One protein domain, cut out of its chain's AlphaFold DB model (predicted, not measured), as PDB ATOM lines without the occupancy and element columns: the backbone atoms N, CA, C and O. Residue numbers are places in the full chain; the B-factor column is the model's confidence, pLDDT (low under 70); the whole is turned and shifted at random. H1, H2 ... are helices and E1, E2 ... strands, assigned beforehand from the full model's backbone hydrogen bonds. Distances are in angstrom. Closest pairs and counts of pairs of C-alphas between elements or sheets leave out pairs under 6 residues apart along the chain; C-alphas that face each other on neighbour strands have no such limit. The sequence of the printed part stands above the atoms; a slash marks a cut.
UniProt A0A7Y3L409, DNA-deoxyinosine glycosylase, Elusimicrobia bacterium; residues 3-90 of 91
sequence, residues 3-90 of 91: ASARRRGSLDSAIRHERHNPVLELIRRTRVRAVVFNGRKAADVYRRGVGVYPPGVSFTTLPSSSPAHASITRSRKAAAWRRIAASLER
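What this domain is: This is residues 3 to 90 of the 91 residues of the protein "DNA-deoxyinosine glycosylase" of Elusimicrobia bacterium (UniProt A0A7Y3L409). A short ribbon of two parallel strands, E3 and E4, lies between two helices, with H2 on one side of it and the longest helix, H3, running back beside it on the other. A separate antiparallel hairpin, E1 and E2, lies beyond H2 at one end of the long axis, and H1 is a short helix between that hairpin and the ribbon along the chain. The printed part has 88 residues, with three named helices and four named strands in the order E1, E2, H1, E3, H2, E4, H3; the class is mixed, helices and strands. The whole is flat, spanning 43 by 34 by 15 A, and only just loose, close to compact, with a radius of gyration of the C-alphas of 14.8 A.

How they stand to each other: E3, residues 34 to 38, and E4, residues 58 to 62, are parallel neighbours at 20 degrees between their directions. Their C-alphas 36 and 60 face each other at 4.9 A, and N 35 and O 58, at 2.8 A, and N 60 and O 35, at 3.0 A, are within hydrogen-bond range. With H2, residues 40 to 49, they form a strand-helix-strand unit, two parallel neighbour strands with a helix between them in the chain, and its crossover is right-handed. H2 and E4 have 3 pairs of C-alphas within 8 A, the closest being those of Arg 40 and Thr 61 at 6.4 A. The closest C-alphas of E3 and H2 are those of Phe 37 and Ala 43, 5.5 A apart. H3, residues 74 to 89, comes closest to E4 at the C-alphas of Leu 62 and Ala 80, 6.8 A apart. H3 and E3 are near each other, with 5 pairs of C-alphas within 10 A. H2 and H3 are apart. E1, residues 3 to 7, and E2, residues 15 to 20, are an antiparallel hairpin at 173 degrees between their directions. N 6 and O 16, at 2.9 A, and N 19 and O 4, at 2.8 A, are within hydrogen-bond range across it. Both strands are apart from E3 and E4. The closest C-alphas of E2 and H2 are those of His 20 and Gly 49, 6.9 A apart. H1, residues 23 to 29, touches no helix; it is apart from H2, but only just, the closest C-alphas being 8.4 A apart. In H1 and H2 every O i to N i+4 pair is within hydrogen-bond range, and in H3 11 of 12 are.

Where its parts are: E3 measures 12.9 A from first to last C-alpha, beginning at C-alpha 34 at (42.177, 5.283, 16.049), and E4 measures 13.0 A. H2 is 14.5 A long over 10 residues. H3, with 16 residues, measures 23.3 A and ends at C-alpha 89 at (40.449, 14.816, 22.353). E1 begins at C-alpha 3 at (46.247, 1.336, -2.754); E1 and E2 each measure 12.8 A. H1 measures 9.9 A over 7 residues.

The domain as a whole: The two C-alphas farthest apart are those of Arg 8 and Arg 90, at 43.6 A. The printed part has no cut. The link from E4 to H3 is long, with 11 residues; the links E2 to H1, H1 to E3 and E3 to H2 are tight, and the links E1 to E2 and H2 to E4 are short. E3 has its centre nearest to the mean of the C-alphas, at 4.9 A, and E1 farthest, at 16.0 A. The mean pLDDT of the printed part is 89.0, and residue 90 is the one printed residue under 70 in this model.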
ATOM      1  N   ALA A   3      45.071   0.606  -2.276       89.81
ATOM      2  CA  ALA A   3      46.247   1.336  -2.754       89.81
ATOM      3  C   ALA A   3      46.160   1.567  -4.265       89.81
ATOM      4  O   ALA A   3      46.331   2.685  -4.737       89.81
ATOM      5  N   SER A   4      45.828   0.516  -5.013       90.88
ATOM      6  CA  SER A   4      45.608   0.589  -6.454       90.88
ATOM      7  C   SER A   4      44.564  -0.430  -6.889       90.88
ATOM      8  O   SER A   4      44.367  -1.456  -6.241       90.88
ATOM      9  N   ALA A   5      43.861  -0.125  -7.974       91.19
ATOM     10  CA  ALA A   5      42.947  -1.048  -8.625       91.19
ATOM     11  C   ALA A   5      42.712  -0.609 -10.071       91.19
ATOM     12  O   ALA A   5      42.893   0.562 -10.409       91.19
ATOM     13  N   ARG A   6      42.253  -1.531 -10.919       91.31
ATOM     14  CA  ARG A   6      41.764  -1.199 -12.258       91.31
ATOM     15  C   ARG A   6      40.258  -0.996 -12.197       91.31
ATOM     16  O   ARG A   6      39.541  -1.883 -11.741       91.31
ATOM     17  N   ARG A   7      39.767   0.137 -12.698       92.69
ATOM     18  CA  ARG A   7      38.329   0.410 -12.819       92.69
ATOM     19  C   ARG A   7      38.018   0.917 -14.218       92.69
ATOM     20  O   ARG A   7      38.604   1.900 -14.658       92.69
ATOM     21  N   ARG A   8      37.090   0.254 -14.912       92.12
ATOM     22  CA  ARG A   8      36.522   0.760 -16.170       92.12
ATOM     23  C   ARG A   8      35.245   1.535 -15.841       92.12
ATOM     24  O   ARG A   8      34.344   0.976 -15.224       92.12
ATOM     25  N   GLY A   9      35.175   2.805 -16.234       87.50
ATOM     26  CA  GLY A   9      34.075   3.696 -15.849       87.50
ATOM     27  C   GLY A   9      34.142   4.154 -14.382       87.50
ATOM     28  O   GLY A   9      35.175   4.030 -13.718       87.50
ATOM     29  N   SER A  10      33.044   4.722 -13.876       82.44
ATOM     30  CA  SER A  10      32.972   5.319 -12.530       82.44
ATOM     31  C   SER A  10      32.423   4.383 -11.447       82.44
ATOM     32  O   SER A  10      32.579   4.677 -10.264       82.44
ATOM     33  N   LEU A  11      31.805   3.261 -11.827       82.38
ATOM     34  CA  LEU A  11      31.117   2.368 -10.894       82.38
ATOM     35  C   LEU A  11      32.093   1.516 -10.077       82.38
ATOM     36  O   LEU A  11      32.966   0.841 -10.624       82.38
ATOM     37  N   ASP A  12      31.878   1.458  -8.763       80.75
ATOM     38  CA  ASP A  12      32.693   0.639  -7.859       80.75
ATOM     39  C   ASP A  12      32.551  -0.870  -8.121       80.75
ATOM     40  O   ASP A  12      33.465  -1.642  -7.836       80.75
ATOM     41  N   SER A  13      31.440  -1.308  -8.720       83.31
ATOM     42  CA  SER A  13      31.243  -2.697  -9.161       83.31
ATOM     43  C   SER A  13      32.216  -3.124 -10.270       83.31
ATOM     44  O   SER A  13      32.450  -4.320 -10.455       83.31
ATOM     45  N   ALA A  14      32.821  -2.167 -10.983       87.75
ATOM     46  CA  ALA A  14      33.794  -2.409 -12.046       87.75
ATOM     47  C   ALA A  14      35.250  -2.473 -11.547       87.75
ATOM     48  O   ALA A  14      36.165  -2.634 -12.357       87.75
ATOM     49  N   ILE A  15      35.484  -2.339 -10.238       86.50
ATOM     50  CA  ILE A  15      36.827  -2.408  -9.659       86.50
ATOM     51  C   ILE A  15      37.348  -3.854  -9.712       86.50
ATOM     52  O   ILE A  15      36.641  -4.803  -9.361       86.50
ATOM     53  N   ARG A  16      38.582  -4.035 -10.189       88.12
ATOM     54  CA  ARG A  16      39.295  -5.316 -10.311       88.12
ATOM     55  C   ARG A  16      40.761  -5.156  -9.908       88.12
ATOM     56  O   ARG A  16      41.300  -4.052  -9.955       88.12
ATOM     57  N   HIS A  17      41.408  -6.276  -9.577       89.12
ATOM     58  CA  HIS A  17      42.827  -6.335  -9.193       89.12
ATOM     59  C   HIS A  17      43.182  -5.346  -8.070       89.12
ATOM     60  O   HIS A  17      44.175  -4.625  -8.157       89.12
ATOM     61  N   GLU A  18      42.334  -5.280  -7.041       89.31
ATOM     62  CA  GLU A  18      42.574  -4.421  -5.882       89.31
ATOM     63  C   GLU A  18      43.859  -4.860  -5.163       89.31
ATOM     64  O   GLU A  18      43.999  -6.012  -4.757       89.31
ATOM     65  N   ARG A  19      44.795  -3.927  -4.982       89.25
ATOM     66  CA  ARG A  19      45.923  -4.055  -4.057       89.25
ATOM     67  C   ARG A  19      45.642  -3.214  -2.828       89.25
ATOM     68  O   ARG A  19      45.196  -2.072  -2.931       89.25
ATOM     69  N   HIS A  20      45.885  -3.776  -1.654       89.88
ATOM     70  CA  HIS A  20      45.562  -3.132  -0.387       89.88
ATOM     71  C   HIS A  20      46.747  -2.294   0.101       89.88
ATOM     72  O   HIS A  20      47.900  -2.658  -0.113       89.88
ATOM     73  N   ASN A  21      46.470  -1.168   0.762       90.38
ATOM     74  CA  ASN A  21      47.514  -0.430   1.475       90.38
ATOM     75  C   ASN A  21      48.036  -1.277   2.647       90.38
ATOM     76  O   ASN A  21      47.229  -1.967   3.283       90.38
ATOM     77  N   PRO A  22      49.323  -1.151   3.017       90.94
ATOM     78  CA  PRO A  22      49.898  -1.812   4.185       90.94
ATOM     79  C   PRO A  22      49.475  -1.102   5.486       90.94
ATOM     80  O   PRO A  22      50.289  -0.654   6.288       90.94
ATOM     81  N   VAL A  23      48.164  -0.965   5.708       91.88
ATOM     82  CA  VAL A  23      47.598  -0.193   6.826       91.88
ATOM     83  C   VAL A  23      48.051  -0.758   8.174       91.88
ATOM     84  O   VAL A  23      48.324   0.007   9.090       91.88
ATOM     85  N   LEU A  24      48.191  -2.081   8.294       91.19
ATOM     86  CA  LEU A  24      48.669  -2.713   9.524       91.19
ATOM     87  C   LEU A  24      50.121  -2.339   9.854       91.19
ATOM     88  O   LEU A  24      50.445  -2.095  11.013       91.19
ATOM     89  N   GLU A  25      50.991  -2.277   8.846       91.69
ATOM     90  CA  GLU A  25      52.384  -1.848   9.010       91.69
ATOM     91  C   GLU A  25      52.448  -0.381   9.434       91.69
ATOM     92  O   GLU A  25      53.171  -0.045  10.370       91.69
ATOM     93  N   LEU A  26      51.622   0.472   8.819       92.25
ATOM     94  CA  LEU A  26      51.498   1.872   9.213       92.25
ATOM     95  C   LEU A  26      51.050   2.004  10.674       92.25
ATOM     96  O   LEU A  26      51.659   2.756  11.427       92.25
ATOM     97  N   ILE A  27      50.032   1.249  11.098       92.75
ATOM     98  CA  ILE A  27      49.564   1.252  12.491       92.75
ATOM     99  C   ILE A  27      50.688   0.823  13.438       92.75
ATOM    100  O   ILE A  27      50.911   1.483  14.443       92.75
ATOM    101  N   ARG A  28      51.427  -0.245  13.116       90.50
ATOM    102  CA  ARG A  28      52.511  -0.759  13.973       90.50
ATOM    103  C   ARG A  28      53.707   0.185  14.076       90.50
ATOM    104  O   ARG A  28      54.356   0.223  15.112       90.50
ATOM    105  N   ARG A  29      54.016   0.918  13.006       94.06
ATOM    106  CA  ARG A  29      55.149   1.859  12.962       94.06
ATOM    107  C   ARG A  29      54.830   3.232  13.540       94.06
ATOM    108  O   ARG A  29      55.723   4.064  13.653       94.06
ATOM    109  N   THR A  30      53.572   3.496  13.876       91.38
ATOM    110  CA  THR A  30      53.121   4.810  14.336       91.38
ATOM    111  C   THR A  30      52.391   4.702  15.670       91.38
ATOM    112  O   THR A  30      52.037   3.622  16.127       91.38
ATOM    113  N   ARG A  31      52.144   5.844  16.319       87.69
ATOM    114  CA  ARG A  31      51.364   5.916  17.567       87.69
ATOM    115  C   ARG A  31      49.875   6.158  17.300       87.69
ATOM    116  O   ARG A  31      49.216   6.887  18.039       87.69
ATOM    117  N   VAL A  32      49.345   5.607  16.207       91.38
ATOM    118  CA  VAL A  32      47.926   5.756  15.860       91.38
ATOM    119  C   VAL A  32      47.072   5.029  16.896       91.38
ATOM    120  O   VAL A  32      47.276   3.852  17.164       91.38
ATOM    121  N   ARG A  33      46.082   5.734  17.453       89.81
ATOM    122  CA  ARG A  33      45.143   5.201  18.461       89.81
ATOM    123  C   ARG A  33      43.743   4.936  17.901       89.81
ATOM    124  O   ARG A  33      42.904   4.306  18.549       89.81
ATOM    125  N   ALA A  34      43.470   5.425  16.695       92.56
ATOM    126  CA  ALA A  34      42.177   5.283  16.049       92.56
ATOM    127  C   ALA A  34      42.300   5.231  14.525       92.56
ATOM    128  O   ALA A  34      43.019   6.022  13.916       92.56
ATOM    129  N   VAL A  35      41.529   4.338  13.915       93.56
ATOM    130  CA  VAL A  35      41.327   4.234  12.472       93.56
ATOM    131  C   VAL A  35      39.852   4.478  12.184       93.56
ATOM    132  O   VAL A  35      38.972   3.792  12.704       93.56
ATOM    133  N   VAL A  36      39.576   5.464  11.333       95.31
ATOM    134  CA  VAL A  36      38.210   5.859  10.984       95.31
ATOM    135  C   VAL A  36      37.979   5.605   9.500       95.31
ATOM    136  O   VAL A  36      38.592   6.239   8.641       95.31
ATOM    137  N   PHE A  37      37.092   4.667   9.180       95.75
ATOM    138  CA  PHE A  37      36.747   4.338   7.804       95.75
ATOM    139  C   PHE A  37      35.740   5.341   7.239       95.75
ATOM    140  O   PHE A  37      34.645   5.519   7.776       95.75
ATOM    141  N   ASN A  38      36.099   5.957   6.111       94.38
ATOM    142  CA  ASN A  38      35.213   6.820   5.337       94.38
ATOM    143  C   ASN A  38      34.246   5.973   4.488       94.38
ATOM    144  O   ASN A  38      34.531   5.638   3.338       94.38
ATOM    145  N   GLY A  39      33.104   5.607   5.066       92.75
ATOM    146  CA  GLY A  39      32.086   4.771   4.438       92.75
ATOM    147  C   GLY A  39      32.293   3.266   4.641       92.75
ATOM    148  O   GLY A  39      33.402   2.770   4.838       92.75
ATOM    149  N   ARG A  40      31.185   2.517   4.538       92.38
ATOM    150  CA  ARG A  40      31.142   1.059   4.759       92.38
ATOM    151  C   ARG A  40      32.069   0.283   3.822       92.38
ATOM    152  O   ARG A  40      32.753  -0.629   4.267       92.38
ATOM    153  N   LYS A  41      32.167   0.699   2.555       91.12
ATOM    154  CA  LYS A  41      33.041   0.055   1.565       91.12
ATOM    155  C   LYS A  41      34.509   0.039   2.007       91.12
ATOM    156  O   LYS A  41      35.170  -0.980   1.845       91.12
ATOM    157  N   ALA A  42      35.015   1.124   2.599       93.12
ATOM    158  CA  ALA A  42      36.388   1.170   3.102       93.12
ATOM    159  C   ALA A  42      36.612   0.173   4.253       93.12
ATOM    160  O   ALA A  42      37.625  -0.528   4.261       93.12
ATOM    161  N   ALA A  43      35.652   0.077   5.179       95.62
ATOM    162  CA  ALA A  43      35.691  -0.890   6.274       95.62
ATOM    163  C   ALA A  43      35.646  -2.337   5.759       95.62
ATOM    164  O   ALA A  43      36.422  -3.179   6.207       95.62
ATOM    165  N   ASP A  44      34.796  -2.618   4.768       94.00
ATOM    166  CA  ASP A  44      34.681  -3.947   4.161       94.00
ATOM    167  C   ASP A  44      35.964  -4.382   3.452       94.00
ATOM    168  O   ASP A  44      36.387  -5.526   3.609       94.00
ATOM    169  N   VAL A  45      36.608  -3.478   2.707       92.38
ATOM    170  CA  VAL A  45      37.898  -3.764   2.055       92.38
ATOM    171  C   VAL A  45      38.969  -4.069   3.103       92.38
ATOM    172  O   VAL A  45      39.708  -5.043   2.958       92.38
ATOM    173  N   TYR A  46      39.042  -3.279   4.180       94.75
ATOM    174  CA  TYR A  46      40.003  -3.530   5.256       94.75
ATOM    175  C   TYR A  46      39.757  -4.891   5.908       94.75
ATOM    176  O   TYR A  46      40.684  -5.683   6.050       94.75
ATOM    177  N   ARG A  47      38.498  -5.192   6.242       94.31
ATOM    178  CA  ARG A  47      38.105  -6.468   6.844       94.31
ATOM    179  C   ARG A  47      38.474  -7.661   5.963       94.31
ATOM    180  O   ARG A  47      38.963  -8.651   6.484       94.31
ATOM    181  N   ARG A  48      38.252  -7.568   4.647       90.88
ATOM    182  CA  ARG A  48      38.487  -8.680   3.710       90.88
ATOM    183  C   ARG A  48      39.958  -8.957   3.429       90.88
ATOM    184  O   ARG A  48      40.295 -10.116   3.243       90.88
ATOM    185  N   GLY A  49      40.804  -7.928   3.346       87.69
ATOM    186  CA  GLY A  49      42.208  -8.145   2.968       87.69
ATOM    187  C   GLY A  49      43.255  -7.848   4.032       87.69
ATOM    188  O   GLY A  49      44.383  -8.287   3.866       87.69
ATOM    189  N   VAL A  50      42.926  -7.118   5.102       91.38
ATOM    190  CA  VAL A  50      43.820  -6.972   6.265       91.38
ATOM    191  C   VAL A  50      43.289  -7.794   7.429       91.38
ATOM    192  O   VAL A  50      44.027  -8.600   7.973       91.38
ATOM    193  N   GLY A  51      42.026  -7.597   7.822       91.81
ATOM    194  CA  GLY A  51      41.333  -8.425   8.823       91.81
ATOM    195  C   GLY A  51      41.913  -8.412  10.247       91.81
ATOM    196  O   GLY A  51      41.336  -9.029  11.136       91.81
ATOM    197  N   VAL A  52      43.021  -7.707  10.487       93.88
ATOM    198  CA  VAL A  52      43.710  -7.638  11.781       93.88
ATOM    199  C   VAL A  52      43.375  -6.333  12.494       93.88
ATOM    200  O   VAL A  52      43.462  -5.252  11.908       93.88
ATOM    201  N   TYR A  53      43.057  -6.430  13.782       94.75
ATOM    202  CA  TYR A  53      42.696  -5.304  14.643       94.75
ATOM    203  C   TYR A  53      43.617  -5.293  15.872       94.75
ATOM    204  O   TYR A  53      43.355  -6.019  16.830       94.75
ATOM    205  N   PRO A  54      44.734  -4.540  15.838       92.94
ATOM    206  CA  PRO A  54      45.674  -4.493  16.951       92.94
ATOM    207  C   PRO A  54      45.020  -3.963  18.237       92.94
ATOM    208  O   PRO A  54      44.234  -3.012  18.168       92.94
ATOM    209  N   PRO A  55      45.359  -4.526  19.410       90.69
ATOM    210  CA  PRO A  55      44.884  -4.002  20.684       90.69
ATOM    211  C   PRO A  55      45.363  -2.558  20.886       90.69
ATOM    212  O   PRO A  55      46.423  -2.165  20.402       90.69
ATOM    213  N   GLY A  56      44.563  -1.752  21.585       89.38
ATOM    214  CA  GLY A  56      44.864  -0.336  21.826       89.38
ATOM    215  C   GLY A  56      44.555   0.601  20.650       89.38
ATOM    216  O   GLY A  56      44.651   1.817  20.813       89.38
ATOM    217  N   VAL A  57      44.124   0.073  19.496       93.06
ATOM    218  CA  VAL A  57      43.666   0.872  18.352       93.06
ATOM    219  C   VAL A  57      42.167   0.688  18.161       93.06
ATOM    220  O   VAL A  57      41.674  -0.419  17.962       93.06
ATOM    221  N   SER A  58      41.427   1.791  18.209       92.75
ATOM    222  CA  SER A  58      39.988   1.789  17.941       92.75
ATOM    223  C   SER A  58      39.700   1.823  16.438       92.75
ATOM    224  O   SER A  58      40.400   2.487  15.676       92.75
ATOM    225  N   PHE A  59      38.651   1.126  16.002       94.38
ATOM    226  CA  PHE A  59      38.221   1.104  14.604       94.38
ATOM    227  C   PHE A  59      36.752   1.502  14.508       94.38
ATOM    228  O   PHE A  59      35.884   0.822  15.052       94.38
ATOM    229  N   THR A  60      36.466   2.581  13.781       94.69
ATOM    230  CA  THR A  60      35.106   3.122  13.638       94.69
ATOM    231  C   THR A  60      34.780   3.356  12.172       94.69
ATOM    232  O   THR A  60      35.635   3.771  11.397       94.69
ATOM    233  N   THR A  61      33.530   3.126  11.774       95.19
ATOM    234  CA  THR A  61      33.053   3.452  10.422       95.19
ATOM    235  C   THR A  61      32.124   4.652  10.473       95.19
ATOM    236  O   THR A  61      31.144   4.645  11.215       95.19
ATOM    237  N   LEU A  62      32.404   5.665   9.655       94.19
ATOM    238  CA  LEU A  62      31.553   6.839   9.491       94.19
ATOM    239  C   LEU A  62      30.889   6.865   8.109       94.19
ATOM    240  O   LEU A  62      31.342   6.177   7.191       94.19
ATOM    241  N   PRO A  63      29.816   7.659   7.926       92.31
ATOM    242  CA  PRO A  63      29.249   7.898   6.607       92.31
ATOM    243  C   PRO A  63      30.298   8.437   5.636       92.31
ATOM    244  O   PRO A  63      31.142   9.252   6.016       92.31
ATOM    245  N   SER A  64      30.188   8.024   4.371       91.19
ATOM    246  CA  SER A  64      31.043   8.558   3.313       91.19
ATOM    247  C   SER A  64      30.906  10.080   3.232       91.19
ATOM    248  O   SER A  64      29.788  10.604   3.207       91.19
ATOM    249  N   SER A  65      32.034  10.784   3.160       89.44
ATOM    250  CA  SER A  65      32.087  12.231   2.933       89.44
ATOM    251  C   SER A  65      31.687  12.640   1.509       89.44
ATOM    252  O   SER A  65      31.436  13.818   1.264       89.44
ATOM    253  N   SER A  66      31.570  11.684   0.579       85.94
ATOM    254  CA  SER A  66      31.157  11.927  -0.809       85.94
ATOM    255  C   SER A  66      29.705  12.431  -0.913       85.94
ATOM    256  O   SER A  66      28.833  11.971  -0.156       85.94
ATOM    257  N   PRO A  67      29.392  13.327  -1.873       80.19
ATOM    258  CA  PRO A  67      28.018  13.753  -2.143       80.19
ATOM    259  C   PRO A  67      27.145  12.631  -2.727       80.19
ATOM    260  O   PRO A  67      25.930  12.699  -2.584       80.19
ATOM    261  N   ALA A  68      27.740  11.575  -3.301       81.50
ATOM    262  CA  ALA A  68      27.023  10.503  -4.002       81.50
ATOM    263  C   ALA A  68      25.952   9.795  -3.147       81.50
ATOM    264  O   ALA A  68      24.945   9.323  -3.663       81.50
ATOM    265  N   HIS A  69      26.132   9.755  -1.824       74.69
ATOM    266  CA  HIS A  69      25.112   9.259  -0.901       74.69
ATOM    267  C   HIS A  69      24.156  10.398  -0.509       74.69
ATOM    268  O   HIS A  69      24.253  10.936   0.601       74.69
ATOM    269  N   ALA A  70      23.268  10.784  -1.429       78.62
ATOM    270  CA  ALA A  70      22.374  11.941  -1.286       78.62
ATOM    271  C   ALA A  70      21.315  11.782  -0.176       78.62
ATOM    272  O   ALA A  70      20.878  12.771   0.404       78.62
ATOM    273  N   SER A  71      20.965  10.546   0.200       83.38
ATOM    274  CA  SER A  71      20.005  10.271   1.284       83.38
ATOM    275  C   SER A  71      20.502  10.639   2.692       83.38
ATOM    276  O   SER A  71      19.716  10.648   3.637       83.38
ATOM    277  N   ILE A  72      21.785  10.987   2.858       85.00
ATOM    278  CA  ILE A  72      22.307  11.573   4.099       85.00
ATOM    279  C   ILE A  72      22.752  13.003   3.800       85.00
ATOM    280  O   ILE A  72      23.699  13.227   3.041       85.00
ATOM    281  N   THR A  73      22.105  13.970   4.451       90.50
ATOM    282  CA  THR A  73      22.426  15.389   4.274       90.50
ATOM    283  C   THR A  73      23.861  15.702   4.699       90.50
ATOM    284  O   THR A  73      24.429  15.065   5.595       90.50
ATOM    285  N   ARG A  74      24.449  16.740   4.089       90.06
ATOM    286  CA  ARG A  74      25.794  17.228   4.438       90.06
ATOM    287  C   ARG A  74      25.927  17.499   5.937       90.06
ATOM    288  O   ARG A  74      26.916  17.097   6.542       90.06
ATOM    289  N   SER A  75      24.915  18.116   6.546       91.50
ATOM    290  CA  SER A  75      24.899  18.440   7.976       91.50
ATOM    291  C   SER A  75      24.927  17.192   8.858       91.50
ATOM    292  O   SER A  75      25.665  17.162   9.841       91.50
ATOM    293  N   ARG A  76      24.202  16.126   8.487       91.25
ATOM    294  CA  ARG A  76      24.228  14.849   9.223       91.25
ATOM    295  C   ARG A  76      25.579  14.148   9.094       91.25
ATOM    296  O   ARG A  76      26.086  13.645  10.094       91.25
ATOM    297  N   LYS A  77      26.194  14.173   7.903       91.56
ATOM    298  CA  LYS A  77      27.578  13.699   7.712       91.56
ATOM    299  C   LYS A  77      28.528  14.484   8.622       91.56
ATOM    300  O   LYS A  77      29.205  13.882   9.448       91.56
ATOM    301  N   ALA A  78      28.513  15.815   8.552       92.06
ATOM    302  CA  ALA A  78      29.375  16.672   9.365       92.06
ATOM    303  C   ALA A  78      29.200  16.428  10.874       92.06
ATOM    304  O   ALA A  78      30.189  16.323  11.596       92.06
ATOM    305  N   ALA A  79      27.963  16.273  11.352       92.56
ATOM    306  CA  ALA A  79      27.688  15.960  12.751       92.56
ATOM    307  C   ALA A  79      28.307  14.619  13.185       92.56
ATOM    308  O   ALA A  79      28.910  14.546  14.253       92.56
ATOM    309  N   ALA A  80      28.211  13.574  12.353       91.62
ATOM    310  CA  ALA A  80      28.830  12.279  12.639       91.62
ATOM    311  C   ALA A  80      30.364  12.377  12.723       91.62
ATOM    312  O   ALA A  80      30.966  11.833  13.645       91.62
ATOM    313  N   TRP A  81      30.985  13.128  11.809       91.94
ATOM    314  CA  TRP A  81      32.435  13.351  11.801       91.94
ATOM    315  C   TRP A  81      32.918  14.169  13.009       91.94
ATOM    316  O   TRP A  81      33.920  13.807  13.626       91.94
ATOM    317  N   ARG A  82      32.179  15.205  13.432       92.19
ATOM    318  CA  ARG A  82      32.526  16.003  14.626       92.19
ATOM    319  C   ARG A  82      32.498  15.198  15.925       92.19
ATOM    320  O   ARG A  82      33.333  15.427  16.794       92.19
ATOM    321  N   ARG A  83      31.570  14.241  16.064       88.38
ATOM    322  CA  ARG A  83      31.503  13.377  17.259       88.38
ATOM    323  C   ARG A  83      32.794  12.590  17.470       88.38
ATOM    324  O   ARG A  83      33.187  12.386  18.615       88.38
ATOM    325  N   ILE A  84      33.457  12.189  16.383       85.44
ATOM    326  CA  ILE A  84      34.740  11.490  16.473       85.44
ATOM    327  C   ILE A  84      35.853  12.426  16.926       85.44
ATOM    328  O   ILE A  84      36.555  12.053  17.859       85.44
ATOM    329  N   ALA A  85      35.980  13.627  16.352       76.94
ATOM    330  CA  ALA A  85      36.993  14.600  16.783       76.94
ATOM    331  C   ALA A  85      36.930  14.830  18.303       76.94
ATOM    332  O   ALA A  85      37.901  14.596  19.015       76.94
ATOM    333  N   ALA A  86      35.725  15.090  18.813       74.50
ATOM    334  CA  ALA A  86      35.487  15.262  20.241       74.50
ATOM    335  C   ALA A  86      35.846  14.011  21.079       74.50
ATOM    336  O   ALA A  86      36.251  14.122  22.231       74.50
ATOM    337  N   SER A  87      35.685  12.800  20.532       74.19
ATOM    338  CA  SER A  87      36.047  11.549  21.223       74.19
ATOM    339  C   SER A  87      37.550  11.249  21.228       74.19
ATOM    340  O   SER A  87      37.999  10.474  22.070       74.19
ATOM    341  N   LEU A  88      38.304  11.838  20.292       75.69
ATOM    342  CA  LEU A  88      39.756  11.693  20.187       75.69
ATOM    343  C   LEU A  88      40.499  12.663  21.110       75.69
ATOM    344  O   LEU A  88      41.596  12.341  21.546       75.69
ATOM    345  N   GLU A  89      39.897  13.812  21.427       70.81
ATOM    346  CA  GLU A  89      40.449  14.816  22.353       70.81
ATOM    347  C   GLU A  89      40.305  14.418  23.831       70.81
ATOM    348  O   GLU A  89      41.066  14.874  24.677       70.81
ATOM    349  N   ARG A  90      39.334  13.558  24.159       59.31
ATOM    350  CA  ARG A  90      39.015  13.141  25.538       59.31
ATOM    351  C   ARG A  90      39.730  11.853  25.991       59.31
ATOM    352  O   ARG A  90      39.225  11.176  26.883       59.31
TER     353      ARG A  90